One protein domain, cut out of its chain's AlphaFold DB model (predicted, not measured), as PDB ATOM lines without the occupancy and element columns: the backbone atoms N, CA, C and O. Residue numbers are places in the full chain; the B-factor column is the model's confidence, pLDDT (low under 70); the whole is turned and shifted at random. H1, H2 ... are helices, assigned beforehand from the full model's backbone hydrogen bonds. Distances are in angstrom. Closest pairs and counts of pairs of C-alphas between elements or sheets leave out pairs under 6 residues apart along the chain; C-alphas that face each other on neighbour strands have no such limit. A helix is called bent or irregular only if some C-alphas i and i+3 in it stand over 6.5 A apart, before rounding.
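This is residues 2 to 125 of the 127 residues of the protein "Putative tick transposon" of Rhipicephalus microplus (UniProt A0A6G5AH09). What does the model look like at first sight? One long helix, H7, has H3, H5 and the short H6 packed on it, with H3 and H5 crossing it at wide angles and long loops between them. H1 and H2 make a corner away from H7, and H4 lies elsewhere, touching no helix, where a long loop begins. What is it made of, and how large is it? The printed part has 124 residues with seven named helices, H1 to H7 in order, and no named strand; it is all helix in class, though only 57 residues are in named elements. It is compact, with a radius of gyration of the C-alphas of 14.3 A, and rounded, spanning 38 by 32 by 28 A.

What touches the longest helix? H7, residues 107 to 123, is the hub. Its residues 113 to 118 alone touch H3, residues 32 to 41, only just about perpendicular at 71 degrees; the closest C-alphas, of Gly 33 and Arg 114, are 4.2 A apart. Its residues 113 to 120 alone touch H5, residues 71 to 77, only just about perpendicular at 72 degrees, with the C-alphas of Ile 75 and Thr 113 closest at 5.6 A. Where do the other helices stand? H6, residues 92 to 95, touches residues 109 to 113 of H7 alone, closest at the C-alphas of Ala 95 and Val 110, 5.3 A. H1, residues 2 to 7, touches H2, residues 10 to 18, opposite ways at a steep tilt of 54 degrees, with the C-alphas of Met 6 and Leu 12 closest at 6.3 A. H4, residues 48 to 51, is apart from H3, H5 and H7, among others. How do the backbones run? Every O i to N i+4 pair is within hydrogen-bond range in H1, H3, H5 and H7, and 3 of 5 are in H2; H4 and H6 are too short for such a pair.

Where does the longest helix run? H7 goes 24.5 A from C-alpha 107 at (141.478, 139.843, 157.104) to C-alpha 123 at (154.238, 152.563, 140.434). How long are the others? H3 measures 14.2 A, and H2 14.0 A. H2 is irregular: C-alphas 11 and 14 are 7.9 A apart. Where does the first element begin? H1 begins with C-alpha 2 at (159.205, 120.931, 155.999).

How far does it reach? The two C-alphas farthest apart, of Gly 56 and Glu 102, are 43.0 A from each other. Is it cut, and which links are long? The printed part has no cut; the links H2 to H3, H4 to H5, H5 to H6 and H6 to H7 are long. Where is confidence low? No printed residue is under 70, and the mean pLDDT of the printed part is 93.0.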
ATOM      1  N   TRP A   2     159.351 119.519 156.425       80.25
ATOM      2  CA  TRP A   2     159.205 120.931 155.999       80.25
ATOM      3  C   TRP A   2     159.912 121.982 156.883       80.25
ATOM      4  O   TRP A   2     160.681 122.790 156.367       80.25
ATOM      5  N   ARG A   3     159.734 121.943 158.215       78.19
ATOM      6  CA  ARG A   3     160.380 122.908 159.135       78.19
ATOM      7  C   ARG A   3     161.912 122.885 159.049       78.19
ATOM      8  O   ARG A   3     162.529 123.943 158.998       78.19
ATOM      9  N   MET A   4     162.517 121.700 158.942       82.56
ATOM     10  CA  MET A   4     163.977 121.548 158.838       82.56
ATOM     11  C   MET A   4     164.552 122.187 157.570       82.56
ATOM     12  O   MET A   4     165.622 122.788 157.618       82.56
ATOM     13  N   GLY A   5     163.828 122.113 156.447       83.50
ATOM     14  CA  GLY A   5     164.234 122.765 155.200       83.50
ATOM     15  C   GLY A   5     164.204 124.295 155.278       83.50
ATOM     16  O   GLY A   5     165.005 124.956 154.619       83.50
ATOM     17  N   MET A   6     163.321 124.862 156.108       85.69
ATOM     18  CA  MET A   6     163.243 126.310 156.320       85.69
ATOM     19  C   MET A   6     164.343 126.831 157.242       85.69
ATOM     20  O   MET A   6     164.780 127.962 157.069       85.69
ATOM     21  N   ILE A   7     164.828 126.023 158.194       83.19
ATOM     22  CA  ILE A   7     165.792 126.492 159.203       83.19
ATOM     23  C   ILE A   7     167.079 127.044 158.584       83.19
ATOM     24  O   ILE A   7     167.638 128.006 159.102       83.19
ATOM     25  N   LYS A   8     167.516 126.468 157.462       85.88
ATOM     26  CA  LYS A   8     168.746 126.864 156.768       85.88
ATOM     27  C   LYS A   8     168.594 128.121 155.898       85.88
ATOM     28  O   LYS A   8     169.575 128.559 155.311       85.88
ATOM     29  N   LYS A   9     167.385 128.675 155.757       88.62
ATOM     30  CA  LYS A   9     167.081 129.782 154.840       88.62
ATOM     31  C   LYS A   9     166.711 131.029 155.636       88.62
ATOM     32  O   LYS A   9     165.569 131.156 156.067       88.62
ATOM     33  N   SER A  10     167.655 131.958 155.782       87.31
ATOM     34  CA  SER A  10     167.437 133.231 156.490       87.31
ATOM     35  C   SER A  10     166.283 134.045 155.901       87.31
ATOM     36  O   SER A  10     165.481 134.586 156.647       87.31
ATOM     37  N   ALA A  11     166.118 134.042 154.574       87.06
ATOM     38  CA  ALA A  11     165.002 134.725 153.914       87.06
ATOM     39  C   ALA A  11     163.619 134.267 154.421       87.06
ATOM     40  O   ALA A  11     162.685 135.055 154.444       87.06
ATOM     41  N   LEU A  12     163.488 133.015 154.877       90.94
ATOM     42  CA  LEU A  12     162.224 132.465 155.370       90.94
ATOM     43  C   LEU A  12     161.994 132.717 156.866       90.94
ATOM     44  O   LEU A  12     161.113 132.080 157.440       90.94
ATOM     45  N   GLU A  13     162.770 133.582 157.522       90.38
ATOM     46  CA  GLU A  13     162.705 133.787 158.972       90.38
ATOM     47  C   GLU A  13     161.291 134.131 159.453       90.38
ATOM     48  O   GLU A  13     160.728 133.372 160.243       90.38
ATOM     49  N   THR A  14     160.676 135.189 158.917       89.88
ATOM     50  CA  THR A  14     159.304 135.591 159.267       89.88
ATOM     51  C   THR A  14     158.317 134.447 159.043       89.88
ATOM     52  O   THR A  14     157.533 134.102 159.928       89.88
ATOM     53  N   TYR A  15     158.392 133.790 157.885       90.94
ATOM     54  CA  TYR A  15     157.507 132.677 157.559       90.94
ATOM     55  C   TYR A  15     157.665 131.502 158.526       90.94
ATOM     56  O   TYR A  15     156.674 130.962 159.005       90.94
ATOM     57  N   ARG A  16     158.901 131.114 158.850       90.62
ATOM     58  CA  ARG A  16     159.207 130.022 159.782       90.62
ATOM     59  C   ARG A  16     158.742 130.350 161.199       90.62
ATOM     60  O   ARG A  16     158.288 129.447 161.894       90.62
ATOM     61  N   THR A  17     158.876 131.606 161.615       90.19
ATOM     62  CA  THR A  17     158.480 132.067 162.948       90.19
ATOM     63  C   THR A  17     156.965 132.011 163.129       90.19
ATOM     64  O   THR A  17     156.496 131.545 164.164       90.19
ATOM     65  N   PHE A  18     156.192 132.421 162.118       91.31
ATOM     66  CA  PHE A  18     154.748 132.616 162.279       91.31
ATOM     67  C   PHE A  18     153.856 131.581 161.568       91.31
ATOM     68  O   PHE A  18     152.678 131.444 161.908       91.31
ATOM     69  N   LYS A  19     154.364 130.807 160.597       90.19
ATOM     70  CA  LYS A  19     153.591 129.728 159.958       90.19
ATOM     71  C   LYS A  19     153.592 128.478 160.841       90.19
ATOM     72  O   LYS A  19     154.558 127.721 160.898       90.19
ATOM     73  N   GLN A  20     152.451 128.218 161.473       85.50
ATOM     74  CA  GLN A  20     152.295 127.121 162.431       85.50
ATOM     75  C   GLN A  20     152.235 125.734 161.763       85.50
ATOM     76  O   GLN A  20     152.885 124.793 162.227       85.50
ATOM     77  N   GLU A  21     151.520 125.611 160.643       87.94
ATOM     78  CA  GLU A  21     151.227 124.330 159.983       87.94
ATOM     79  C   GLU A  21     151.266 124.415 158.449       87.94
ATOM     80  O   GLU A  21     151.108 125.491 157.863       87.94
ATOM     81  N   ILE A  22     151.428 123.261 157.792       88.69
ATOM     82  CA  ILE A  22     151.305 123.122 156.335       88.69
ATOM     83  C   ILE A  22     149.817 123.018 155.996       88.69
ATOM     84  O   ILE A  22     149.262 121.930 155.898       88.69
ATOM     85  N   ALA A  23     149.173 124.167 155.838       89.19
ATOM     86  CA  ALA A  23     147.755 124.252 155.515       89.19
ATOM     87  C   ALA A  23     147.486 125.369 154.509       89.19
ATOM     88  O   ALA A  23     148.211 126.374 154.472       89.19
ATOM     89  N   ARG A  24     146.420 125.185 153.719       89.06
ATOM     90  CA  ARG A  24     145.907 126.191 152.785       89.06
ATOM     91  C   ARG A  24     145.435 127.419 153.557       89.06
ATOM     92  O   ARG A  24     144.650 127.311 154.493       89.06
ATOM     93  N   GLU A  25     145.858 128.587 153.096       92.69
ATOM     94  CA  GLU A  25     145.432 129.867 153.657       92.69
ATOM     95  C   GLU A  25     144.243 130.431 152.877       92.69
ATOM     96  O   GLU A  25     144.157 130.280 151.657       92.69
ATOM     97  N   ARG A  26     143.333 131.115 153.579       93.00
ATOM     98  CA  ARG A  26     142.139 131.751 152.987       93.00
ATOM     99  C   ARG A  26     142.353 133.219 152.606       93.00
ATOM    100  O   ARG A  26     141.405 133.905 152.257       93.00
ATOM    101  N   ILE A  27     143.590 133.703 152.699       94.88
ATOM    102  CA  ILE A  27     143.952 135.112 152.488       94.88
ATOM    103  C   ILE A  27     144.334 135.448 151.038       94.88
ATOM    104  O   ILE A  27     144.738 136.576 150.766       94.88
ATOM    105  N   TYR A  28     144.251 134.480 150.124       95.50
ATOM    106  CA  TYR A  28     144.660 134.634 148.728       95.50
ATOM    107  C   TYR A  28     143.463 134.570 147.781       95.50
ATOM    108  O   TYR A  28     142.624 133.680 147.901       95.50
ATOM    109  N   ASP A  29     143.438 135.487 146.817       92.81
ATOM    110  CA  ASP A  29     142.342 135.724 145.865       92.81
ATOM    111  C   ASP A  29     142.805 135.781 144.391       92.81
ATOM    112  O   ASP A  29     142.130 136.358 143.546       92.81
ATOM    113  N   ASN A  30     143.960 135.181 144.063       91.94
ATOM    114  CA  ASN A  30     144.568 135.154 142.716       91.94
ATOM    115  C   ASN A  30     144.858 136.531 142.082       91.94
ATOM    116  O   ASN A  30     145.184 136.612 140.898       91.94
ATOM    117  N   THR A  31     144.790 137.618 142.850       95.81
ATOM    118  CA  THR A  31     145.216 138.943 142.387       95.81
ATOM    119  C   THR A  31     146.741 139.085 142.406       95.81
ATOM    120  O   THR A  31     147.450 138.352 143.102       95.81
ATOM    121  N   ARG A  32     147.263 140.101 141.703       96.06
ATOM    122  CA  ARG A  32     148.682 140.486 141.800       96.06
ATOM    123  C   ARG A  32     149.083 140.782 143.249       96.06
ATOM    124  O   ARG A  32     150.126 140.309 143.690       96.06
ATOM    125  N   GLY A  33     148.233 141.486 143.999       96.94
ATOM    126  CA  GLY A  33     148.438 141.749 145.423       96.94
ATOM    127  C   GLY A  33     148.567 140.474 146.255       96.94
ATOM    128  O   GLY A  33     149.408 140.419 147.145       96.94
ATOM    129  N   SER A  34     147.803 139.424 145.939       97.25
ATOM    130  CA  SER A  34     147.935 138.110 146.584       97.25
ATOM    131  C   SER A  34     149.275 137.429 146.294       97.25
ATOM    132  O   SER A  34     149.880 136.875 147.214       97.25
ATOM    133  N   SER A  35     149.765 137.486 145.051       97.06
ATOM    134  CA  SER A  35     151.095 136.964 144.708       97.06
ATOM    135  C   SER A  35     152.198 137.705 145.469       97.06
ATOM    136  O   SER A  35     153.051 137.073 146.086       97.06
ATOM    137  N   LEU A  36     152.128 139.037 145.514       97.88
ATOM    138  CA  LEU A  36     153.103 139.870 146.226       97.88
ATOM    139  C   LEU A  36     153.024 139.685 147.746       97.88
ATOM    140  O   LEU A  36     154.049 139.640 148.420       97.88
ATOM    141  N   LEU A  37     151.822 139.497 148.298       98.06
ATOM    142  CA  LEU A  37     151.639 139.156 149.709       98.06
ATOM    143  C   LEU A  37     152.318 137.824 150.040       98.06
ATOM    144  O   LEU A  37     152.911 137.687 151.107       98.06
ATOM    145  N   PHE A  38     152.236 136.828 149.155       96.75
ATOM    146  CA  PHE A  38     152.953 135.571 149.352       96.75
ATOM    147  C   PHE A  38     154.470 135.791 149.390       96.75
ATOM    148  O   PHE A  38     155.123 135.323 150.323       96.75
ATOM    149  N   GLU A  39     155.018 136.558 148.448       97.31
ATOM    150  CA  GLU A  39     156.445 136.900 148.446       97.31
ATOM    151  C   GLU A  39     156.856 137.617 149.742       97.31
ATOM    152  O   GLU A  39     157.817 137.199 150.391       97.31
ATOM    153  N   ALA A  40     156.078 138.612 150.182       97.44
ATOM    154  CA  ALA A  40     156.305 139.349 151.426       97.44
ATOM    155  C   ALA A  40     156.267 138.436 152.658       97.44
ATOM    156  O   ALA A  40     157.176 138.473 153.485       97.44
ATOM    157  N   ARG A  41     155.272 137.540 152.749       96.06
ATOM    158  CA  ARG A  41     155.168 136.546 153.834       96.06
ATOM    159  C   ARG A  41     156.385 135.644 153.919       96.06
ATOM    160  O   ARG A  41     156.742 135.220 155.013       96.06
ATOM    161  N   THR A  42     156.973 135.316 152.774       94.19
ATOM    162  CA  THR A  42     158.157 134.454 152.678       94.19
ATOM    163  C   THR A  42     159.481 135.215 152.697       94.19
ATOM    164  O   THR A  42     160.517 134.579 152.569       94.19
ATOM    165  N   GLY A  43     159.468 136.542 152.868       94.19
ATOM    166  CA  GLY A  43     160.683 137.362 152.932       94.19
ATOM    167  C   GLY A  43     161.458 137.461 151.614       94.19
ATOM    168  O   GLY A  43     162.656 137.741 151.620       94.19
ATOM    169  N   VAL A  44     160.795 137.223 150.478       94.75
ATOM    170  CA  VAL A  44     161.404 137.261 149.131       94.75
ATOM    171  C   VAL A  44     160.727 138.263 148.196       94.75
ATOM    172  O   VAL A  44     160.919 138.191 146.983       94.75
ATOM    173  N   LEU A  45     159.935 139.191 148.747       96.56
ATOM    174  CA  LEU A  45     159.398 140.313 147.979       96.56
ATOM    175  C   LEU A  45     160.562 141.083 147.359       96.56
ATOM    176  O   LEU A  45     161.465 141.526 148.068       96.56
ATOM    177  N   ARG A  46     160.532 141.229 146.034       94.75
ATOM    178  CA  ARG A  46     161.627 141.812 145.244       94.75
ATOM    179  C   ARG A  46     161.641 143.338 145.299       94.75
ATOM    180  O   ARG A  46     161.610 143.996 144.265       94.75
ATOM    181  N   THR A  47     161.660 143.887 146.504       96.50
ATOM    182  CA  THR A  47     161.847 145.321 146.710       96.50
ATOM    183  C   THR A  47     163.247 145.753 146.271       96.50
ATOM    184  O   THR A  47     164.139 144.908 146.109       96.50
ATOM    185  N   LYS A  48     163.487 147.053 146.103       96.31
ATOM    186  CA  LYS A  48     164.823 147.576 145.784       96.31
ATOM    187  C   LYS A  48     165.879 147.139 146.798       96.31
ATOM    188  O   LYS A  48     166.913 146.627 146.383       96.31
ATOM    189  N   THR A  49     165.596 147.167 148.105       96.19
ATOM    190  CA  THR A  49     166.532 146.651 149.126       96.19
ATOM    191  C   THR A  49     166.809 145.148 148.978       96.19
ATOM    192  O   THR A  49     167.908 144.679 149.273       96.19
ATOM    193  N   TYR A  50     165.844 144.354 148.495       94.62
ATOM    194  CA  TYR A  50     166.096 142.947 148.170       94.62
ATOM    195  C   TYR A  50     167.002 142.804 146.939       94.62
ATOM    196  O   TYR A  50     167.944 142.011 146.966       94.62
ATOM    197  N   ARG A  51     166.731 143.569 145.876       94.44
ATOM    198  CA  ARG A  51     167.494 143.553 144.617       94.44
ATOM    199  C   ARG A  51     168.921 144.061 144.795       94.44
ATOM    200  O   ARG A  51     169.832 143.439 144.263       94.44
ATOM    201  N   ALA A  52     169.128 145.083 145.625       95.44
ATOM    202  CA  ALA A  52     170.432 145.666 145.951       95.44
ATOM    203  C   ALA A  52     171.463 144.647 146.487       95.44
ATOM    204  O   ALA A  52     172.668 144.870 146.430       95.44
ATOM    205  N   LYS A  53     171.011 143.483 146.981       92.06
ATOM    206  CA  LYS A  53     171.888 142.374 147.403       92.06
ATOM    207  C   LYS A  53     172.618 141.695 146.241       92.06
ATOM    208  O   LYS A  53     173.618 141.018 146.470       92.06
ATOM    209  N   TYR A  54     172.082 141.811 145.029       92.31
ATOM    210  CA  TYR A  54     172.550 141.109 143.830       92.31
ATOM    211  C   TYR A  54     172.732 142.042 142.623       92.31
ATOM    212  O   TYR A  54     173.399 141.676 141.659       92.31
ATOM    213  N   GLU A  55     172.143 143.234 142.675       92.44
ATOM    214  CA  GLU A  55     172.156 144.258 141.636       92.44
ATOM    215  C   GLU A  55     172.692 145.567 142.236       92.44
ATOM    216  O   GLU A  55     172.414 145.877 143.388       92.44
ATOM    217  N   GLY A  56     173.435 146.368 141.468       89.69
ATOM    218  CA  GLY A  56     173.939 147.680 141.907       89.69
ATOM    219  C   GLY A  56     172.888 148.794 141.840       89.69
ATOM    220  O   GLY A  56     173.175 149.857 141.295       89.69
ATOM    221  N   VAL A  57     171.664 148.523 142.297       91.75
ATOM    222  CA  VAL A  57     170.537 149.472 142.282       91.75
ATOM    223  C   VAL A  57     170.470 150.271 143.583       91.75
ATOM    224  O   VAL A  57     170.912 149.789 144.628       91.75
ATOM    225  N   ASP A  58     169.902 151.478 143.533       95.06
ATOM    226  CA  ASP A  58     169.574 152.230 144.746       95.06
ATOM    227  C   ASP A  58     168.509 151.502 145.578       95.06
ATOM    228  O   ASP A  58     167.807 150.612 145.091       95.06
ATOM    229  N   THR A  59     168.387 151.883 146.848       96.75
ATOM    230  CA  THR A  59     167.396 151.324 147.774       96.75
ATOM    231  C   THR A  59     166.197 152.241 147.987       96.75
ATOM    232  O   THR A  59     165.312 151.875 148.753       96.75
ATOM    233  N   VAL A  60     166.116 153.399 147.326       97.44
ATOM    234  CA  VAL A  60     165.095 154.418 147.600       97.44
ATOM    235  C   VAL A  60     163.745 153.977 147.039       97.44
ATOM    236  O   VAL A  60     163.614 153.653 145.860       97.44
ATOM    237  N   CYS A  61     162.720 153.981 147.888       96.94
ATOM    238  CA  CYS A  61     161.360 153.566 147.560       96.94
ATOM    239  C   CYS A  61     160.810 154.288 146.326       96.94
ATOM    240  O   CYS A  61     160.610 155.499 146.361       96.94
ATOM    241  N   SER A  62     160.458 153.534 145.277       95.00
ATOM    242  CA  SER A  62     159.895 154.095 144.035       95.00
ATOM    243  C   SER A  62     158.518 154.739 144.235       95.00
ATOM    244  O   SER A  62     158.009 155.440 143.367       95.00
ATOM    245  N   ALA A  63     157.856 154.475 145.366       96.00
ATOM    246  CA  ALA A  63     156.534 155.022 145.645       96.00
ATOM    247  C   ALA A  63     156.572 156.376 146.367       96.00
ATOM    248  O   ALA A  63     155.746 157.232 146.057       96.00
ATOM    249  N   CYS A  64     157.471 156.565 147.343       95.69
ATOM    250  CA  CYS A  64     157.563 157.819 148.102       95.69
ATOM    251  C   CYS A  64     158.828 158.637 147.832       95.69
ATOM    252  O   CYS A  64     158.805 159.831 148.088       95.69
ATOM    253  N   GLY A  65     159.911 158.030 147.343       96.06
ATOM    254  CA  GLY A  65     161.179 158.717 147.086       96.06
ATOM    255  C   GLY A  65     161.976 159.123 148.333       96.06
ATOM    256  O   GLY A  65     162.971 159.824 148.194       96.06
ATOM    257  N   GLU A  66     161.553 158.718 149.536       94.75
ATOM    258  CA  GLU A  66     162.116 159.219 150.806       94.75
ATOM    259  C   GLU A  66     162.883 158.153 151.606       94.75
ATOM    260  O   GLU A  66     163.969 158.424 152.109       94.75
ATOM    261  N   GLU A  67     162.333 156.944 151.726       96.75
ATOM    262  CA  GLU A  67     162.829 155.882 152.616       96.75
ATOM    263  C   GLU A  67     163.338 154.673 151.825       96.75
ATOM    264  O   GLU A  67     163.044 154.528 150.634       96.75
ATOM    265  N   GLU A  68     164.037 153.752 152.491       97.75
ATOM    266  CA  GLU A  68     164.404 152.480 151.867       97.75
ATOM    267  C   GLU A  68     163.175 151.628 151.513       97.75
ATOM    268  O   GLU A  68     162.242 151.439 152.303       97.75
ATOM    269  N   GLU A  69     163.196 151.031 150.323       97.81
ATOM    270  CA  GLU A  69     162.154 150.137 149.846       97.81
ATOM    271  C   GLU A  69     162.263 148.758 150.505       97.81
ATOM    272  O   GLU A  69     162.776 147.785 149.945       97.81
ATOM    273  N   THR A  70     161.737 148.650 151.719       97.75
ATOM    274  CA  THR A  70     161.575 147.375 152.423       97.75
ATOM    275  C   THR A  70     160.125 146.900 152.361       97.75
ATOM    276  O   THR A  70     159.194 147.687 152.191       97.75
ATOM    277  N   ALA A  71     159.898 145.593 152.528       97.19
ATOM    278  CA  ALA A  71     158.535 145.060 152.607       97.19
ATOM    279  C   ALA A  71     157.749 145.692 153.770       97.19
ATOM    280  O   ALA A  71     156.565 145.985 153.628       97.19
ATOM    281  N   GLU A  72     158.414 145.937 154.899       96.56
ATOM    282  CA  GLU A  72     157.815 146.602 156.052       96.56
ATOM    283  C   GLU A  72     157.433 148.048 155.730       96.56
ATOM    284  O   GLU A  72     156.280 148.421 155.939       96.56
ATOM    285  N   HIS A  73     158.328 148.824 155.108       97.00
ATOM    286  CA  HIS A  73     158.018 150.179 154.655       97.00
ATOM    287  C   HIS A  73     156.794 150.201 153.728       97.00
ATOM    288  O   HIS A  73     155.822 150.909 153.998       97.00
ATOM    289  N   LEU A  74     156.785 149.386 152.668       97.50
ATOM    290  CA  LEU A  74     155.677 149.339 151.706       97.50
ATOM    291  C   LEU A  74     154.341 148.998 152.383       97.50
ATOM    292  O   LEU A  74     153.306 149.611 152.101       97.50
ATOM    293  N   ILE A  75     154.350 148.041 153.306       96.88
ATOM    294  CA  ILE A  75     153.130 147.526 153.929       96.88
ATOM    295  C   ILE A  75     152.631 148.444 155.051       96.88
ATOM    296  O   ILE A  75     151.421 148.648 155.157       96.88
ATOM    297  N   MET A  76     153.533 149.002 155.858       95.75
ATOM    298  CA  MET A  76     153.194 149.639 157.133       95.75
ATOM    299  C   MET A  76     153.326 151.159 157.134       95.75
ATOM    300  O   MET A  76     152.624 151.798 157.909       95.75
ATOM    301  N   PHE A  77     154.182 151.746 156.291       95.31
ATOM    302  CA  PHE A  77     154.612 153.138 156.499       95.31
ATOM    303  C   PHE A  77     154.593 154.017 155.247       95.31
ATOM    304  O   PHE A  77     154.486 155.237 155.355       95.31
ATOM    305  N   CYS A  78     154.670 153.437 154.047       96.44
ATOM    306  CA  CYS A  78     154.837 154.207 152.819       96.44
ATOM    307  C   CYS A  78     153.647 155.145 152.566       96.44
ATOM    308  O   CYS A  78     152.522 154.697 152.315       96.44
ATOM    309  N   LYS A  79     153.896 156.455 152.597       95.06
ATOM    310  CA  LYS A  79     152.874 157.485 152.349       95.06
ATOM    311  C   LYS A  79     152.566 157.668 150.858       95.06
ATOM    312  O   LYS A  79     151.511 158.189 150.523       95.06
ATOM    313  N   GLY A  80     153.452 157.190 149.981       95.69
ATOM    314  CA  GLY A  80     153.285 157.227 148.523       95.69
ATOM    315  C   GLY A  80     152.379 156.131 147.947       95.69
ATOM    316  O   GLY A  80     152.169 156.094 146.731       95.69
ATOM    317  N   LEU A  81     151.855 155.241 148.801       97.12
ATOM    318  CA  LEU A  81     150.984 154.128 148.419       97.12
ATOM    319  C   LEU A  81     149.553 154.304 148.910       97.12
ATOM    320  O   LEU A  81     149.309 154.722 150.047       97.12
ATOM    321  N   HIS A  82     148.613 153.851 148.085       96.00
ATOM    322  CA  HIS A  82     147.201 153.773 148.418       96.00
ATOM    323  C   HIS A  82     146.721 152.324 148.632       96.00
ATOM    324  O   HIS A  82     147.111 151.413 147.901       96.00
ATOM    325  N   PRO A  83     145.817 152.088 149.604       95.69
ATOM    326  CA  PRO A  83     145.297 153.059 150.568       95.69
ATOM    327  C   PRO A  83     146.350 153.483 151.603       95.69
ATOM    328  O   PRO A  83     147.249 152.708 151.935       95.69
ATOM    329  N   ILE A  84     146.220 154.707 152.121       92.12
ATOM    330  CA  ILE A  84     147.085 155.214 153.192       92.12
ATOM    331  C   ILE A  84     146.782 154.430 154.470       92.12
ATOM    332  O   ILE A  84     145.621 154.179 154.799       92.12
ATOM    333  N   VAL A  85     147.837 154.041 155.175       89.75
ATOM    334  CA  VAL A  85     147.754 153.392 156.484       89.75
ATOM    335  C   VAL A  85     148.056 154.417 157.561       89.75
ATOM    336  O   VAL A  85     148.931 155.265 157.392       89.75
ATOM    337  N   GLN A  86     147.303 154.357 158.652       82.88
ATOM    338  CA  GLN A  86     147.653 155.073 159.870       82.88
ATOM    339  C   GLN A  86     148.612 154.196 160.667       82.88
ATOM    340  O   GLN A  86     148.463 152.971 160.673       82.88
ATOM    341  N   ASP A  87     149.587 154.824 161.317       78.75
ATOM    342  CA  ASP A  87     150.394 154.140 162.314       78.75
ATOM    343  C   ASP A  87     149.531 153.917 163.560       78.75
ATOM    344  O   ASP A  87     149.296 154.818 164.361       78.75
ATOM    345  N   ASP A  88     148.966 152.717 163.643       80.50
ATOM    346  CA  ASP A  88     148.125 152.243 164.735       80.50
ATOM    347  C   ASP A  88     148.888 151.296 165.675       80.50
ATOM    348  O   ASP A  88     148.271 150.589 166.474       80.50
ATOM    349  N   GLY A  89     150.224 151.239 165.570       80.44
ATOM    350  CA  GLY A  89     151.047 150.283 166.313       80.44
ATOM    351  C   GLY A  89     150.788 148.824 165.924       80.44
ATOM    352  O   GLY A  89     151.106 147.913 166.692       80.44
ATOM    353  N   ALA A  90     150.180 148.570 164.757       83.44
ATOM    354  CA  ALA A  90     149.926 147.215 164.295       83.44
ATOM    355  C   ALA A  90     151.233 146.449 164.049       83.44
ATOM    356  O   ALA A  90     152.187 146.945 163.454       83.44
ATOM    357  N   GLU A  91     151.248 145.183 164.454       91.62
ATOM    358  CA  GLU A  91     152.408 144.316 164.272       91.62
ATOM    359  C   GLU A  91     152.525 143.857 162.810       91.62
ATOM    360  O   GLU A  91     151.563 143.356 162.216       91.62
ATOM    361  N   PHE A  92     153.728 143.952 162.238       93.94
ATOM    362  CA  PHE A  92     153.995 143.619 160.835       93.94
ATOM    363  C   PHE A  92     153.517 142.210 160.429       93.94
ATOM    364  O   PHE A  92     152.938 142.022 159.355       93.94
ATOM    365  N   PHE A  93     153.662 141.205 161.302       95.00
ATOM    366  CA  PHE A  93     153.229 139.835 160.992       95.00
ATOM    367  C   PHE A  93     151.705 139.700 160.818       95.00
ATOM    368  O   PHE A  93     151.253 138.854 160.040       95.00
ATOM    369  N   LYS A  94     150.902 140.541 161.489       94.94
ATOM    370  CA  LYS A  94     149.441 140.559 161.320       94.94
ATOM    371  C   LYS A  94     149.065 141.096 159.942       94.94
ATOM    372  O   LYS A  94     148.204 140.521 159.281       94.94
ATOM    373  N   ALA A  95     149.770 142.123 159.463       95.81
ATOM    374  CA  ALA A  95     149.595 142.653 158.108       95.81
ATOM    375  C   ALA A  95     149.965 141.624 157.021       95.81
ATOM    376  O   ALA A  95     149.342 141.560 155.964       95.81
ATOM    377  N   LEU A  96     150.920 140.741 157.316       96.69
ATOM    378  CA  LEU A  96     151.263 139.589 156.481       96.69
ATOM    379  C   LEU A  96     150.240 138.435 156.556       96.69
ATOM    380  O   LEU A  96     150.378 137.436 155.846       96.69
ATOM    381  N   GLY A  97     149.209 138.534 157.395       95.62
ATOM    382  CA  GLY A  97     148.152 137.530 157.518       95.62
ATOM    383  C   GLY A  97     148.554 136.284 158.296       95.62
ATOM    384  O   GLY A  97     147.983 135.213 158.082       95.62
ATOM    385  N   PHE A  98     149.551 136.395 159.172       95.62
ATOM    386  CA  PHE A  98     149.806 135.363 160.167       95.62
ATOM    387  C   PHE A  98     148.821 135.472 161.334       95.62
ATOM    388  O   PHE A  98     148.254 136.531 161.596       95.62
ATOM    389  N   ARG A  99     148.607 134.339 162.010       93.75
ATOM    390  CA  ARG A  99     147.694 134.251 163.148       93.75
ATOM    391  C   ARG A  99     148.276 134.968 164.365       93.75
ATOM    392  O   ARG A  99     149.477 134.863 164.608       93.75
ATOM    393  N   ASP A 100     147.429 135.655 165.121       90.75
ATOM    394  CA  ASP A 100     147.773 136.172 166.449       90.75
ATOM    395  C   ASP A 100     147.822 135.054 167.510       90.75
ATOM    396  O   ASP A 100     147.734 133.859 167.197       90.75
ATOM    397  N   ARG A 101     148.005 135.439 168.779       88.19
ATOM    398  CA  ARG A 101     148.096 134.498 169.905       88.19
ATOM    399  C   ARG A 101     146.780 133.748 170.129       88.19
ATOM    400  O   ARG A 101     146.797 132.622 170.613       88.19
ATOM    401  N   GLU A 102     145.667 134.344 169.719       90.94
ATOM    402  CA  GLU A 102     144.313 133.802 169.765       90.94
ATOM    403  C   GLU A 102     143.968 132.971 168.513       90.94
ATOM    404  O   GLU A 102     142.852 132.460 168.386       90.94
ATOM    405  N   GLY A 103     144.905 132.825 167.570       90.19
ATOM    406  CA  GLY A 103     144.719 132.060 166.339       90.19
ATOM    407  C   GLY A 103     143.938 132.798 165.243       90.19
ATOM    408  O   GLY A 103     143.614 132.189 164.215       90.19
ATOM    409  N   LYS A 104     143.628 134.085 165.414       92.69
ATOM    410  CA  LYS A 104     142.831 134.892 164.480       92.69
ATOM    411  C   LYS A 104     143.706 135.560 163.422       92.69
ATOM    412  O   LYS A 104     144.877 135.847 163.638       92.69
ATOM    413  N   ILE A 105     143.117 135.783 162.248       94.69
ATOM    414  CA  ILE A 105     143.731 136.520 161.137       94.69
ATOM    415  C   ILE A 105     142.975 137.834 160.982       94.69
ATOM    416  O   ILE A 105     141.745 137.829 160.880       94.69
ATOM    417  N   ASP A 106     143.703 138.942 160.892       94.88
ATOM    418  CA  ASP A 106     143.127 140.238 160.545       94.88
ATOM    419  C   ASP A 106     142.922 140.346 159.025       94.88
ATOM    420  O   ASP A 106     143.751 140.874 158.282       94.88
ATOM    421  N   PHE A 107     141.798 139.821 158.534       95.94
ATOM    422  CA  PHE A 107     141.478 139.843 157.104       95.94
ATOM    423  C   PHE A 107     141.392 141.257 156.519       95.94
ATOM    424  O   PHE A 107     141.704 141.438 155.340       95.94
ATOM    425  N   LYS A 108     140.996 142.254 157.321       94.81
ATOM    426  CA  LYS A 108     140.900 143.648 156.873       94.81
ATOM    427  C   LYS A 108     142.294 144.210 156.615       94.81
ATOM    428  O   LYS A 108     142.524 144.811 155.567       94.81
ATOM    429  N   ARG A 109     143.235 143.971 157.533       94.69
ATOM    430  CA  ARG A 109     144.630 144.386 157.355       94.69
ATOM    431  C   ARG A 109     145.283 143.666 156.183       94.69
ATOM    432  O   ARG A 109     145.969 144.301 155.394       94.69
ATOM    433  N   VAL A 110     145.018 142.375 156.009       96.44
ATOM    434  CA  VAL A 110     145.581 141.629 154.877       96.44
ATOM    435  C   VAL A 110     145.063 142.151 153.534       96.44
ATOM    436  O   VAL A 110     145.830 142.257 152.578       96.44
ATOM    437  N   ASP A 111     143.783 142.520 153.448       96.69
ATOM    438  CA  ASP A 111     143.235 143.154 152.243       96.69
ATOM    439  C   ASP A 111     143.899 144.507 151.949       96.69
ATOM    440  O   ASP A 111     144.295 144.774 150.814       96.69
ATOM    441  N   LEU A 112     144.116 145.323 152.983       96.44
ATOM    442  CA  LEU A 112     144.851 146.585 152.884       96.44
ATOM    443  C   LEU A 112     146.280 146.374 152.360       96.44
ATOM    444  O   LEU A 112     146.703 147.056 151.426       96.44
ATOM    445  N   THR A 113     146.987 145.377 152.892       97.19
ATOM    446  CA  THR A 113     148.319 144.973 152.431       97.19
ATOM    447  C   THR A 113     148.315 144.563 150.958       97.19
ATOM    448  O   THR A 113     149.149 145.048 150.193       97.19
ATOM    449  N   ARG A 114     147.361 143.729 150.516       97.69
ATOM    450  CA  ARG A 114     147.257 143.327 149.099       97.69
ATOM    451  C   ARG A 114     147.053 144.526 148.176       97.69
ATOM    452  O   ARG A 114     147.688 144.592 147.120       97.69
ATOM    453  N   ARG A 115     146.185 145.470 148.555       97.62
ATOM    454  CA  ARG A 115     145.916 146.677 147.758       97.62
ATOM    455  C   ARG A 115     147.160 147.553 147.643       97.62
ATOM    456  O   ARG A 115     147.524 147.913 146.530       97.62
ATOM    457  N   ARG A 116     147.867 147.790 148.753       97.69
ATOM    458  CA  ARG A 116     149.111 148.581 148.758       97.69
ATOM    459  C   ARG A 116     150.218 147.950 147.929       97.69
ATOM    460  O   ARG A 116     150.862 148.641 147.154       97.69
ATOM    461  N   LEU A 117     150.411 146.636 148.040       97.81
ATOM    462  CA  LEU A 117     151.381 145.925 147.204       97.81
ATOM    463  C   LEU A 117     151.001 145.974 145.718       97.81
ATOM    464  O   LEU A 117     151.883 146.034 144.865       97.81
ATOM    465  N   SER A 118     149.704 145.968 145.398       97.19
ATOM    466  CA  SER A 118     149.241 146.127 144.014       97.19
ATOM    467  C   SER A 118     149.522 147.532 143.480       97.19
ATOM    468  O   SER A 118     149.985 147.657 142.353       97.19
ATOM    469  N   ASP A 119     149.283 148.570 144.283       97.50
ATOM    470  CA  ASP A 119     149.594 149.959 143.929       97.50
ATOM    471  C   ASP A 119     151.105 150.178 143.759       97.50
ATOM    472  O   ASP A 119     151.554 150.724 142.751       97.50
ATOM    473  N   TRP A 120     151.910 149.642 144.682       97.50
ATOM    474  CA  TRP A 120     153.370 149.653 144.576       97.50
ATOM    475  C   TRP A 120     153.847 149.013 143.276       97.50
ATOM    476  O   TRP A 120     154.663 149.596 142.570       97.50
ATOM    477  N   TRP A 121     153.300 147.849 142.926       96.00
ATOM    478  CA  TRP A 121     153.642 147.152 141.688       96.00
ATOM    479  C   TRP A 121     153.321 147.950 140.422       96.00
ATOM    480  O   TRP A 121     154.000 147.793 139.409       96.00
ATOM    481  N   LEU A 122     152.271 148.773 140.444       95.12
ATOM    482  CA  LEU A 122     151.959 149.657 139.323       95.12
ATOM    483  C   LEU A 122     152.982 150.791 139.237       95.12
ATOM    484  O   LEU A 122     153.521 151.036 138.163       95.12
ATOM    485  N   LYS A 123     153.298 151.433 140.365       93.19
ATOM    486  CA  LYS A 123     154.238 152.563 140.434       93.19
ATOM    487  C   LYS A 123     155.675 152.167 140.086       93.19
ATOM    488  O   LYS A 123     156.322 152.869 139.321       93.19
ATOM    489  N   SER A 124     156.145 151.015 140.560       87.06
ATOM    490  CA  SER A 124     157.526 150.548 140.349       87.06
ATOM    491  C   SER A 124     157.853 150.123 138.913       87.06
ATOM    492  O   SER A 124     158.998 149.796 138.619       87.06
ATOM    493  N   ARG A 125     156.868 150.107 138.004       74.94
ATOM    494  CA  ARG A 125     157.058 149.800 136.574       74.94
ATOM    495  C   ARG A 125     157.042 151.035 135.667       74.94
ATOM    496  O   ARG A 125     157.120 150.869 134.452       74.94
TER     497      ARG A 125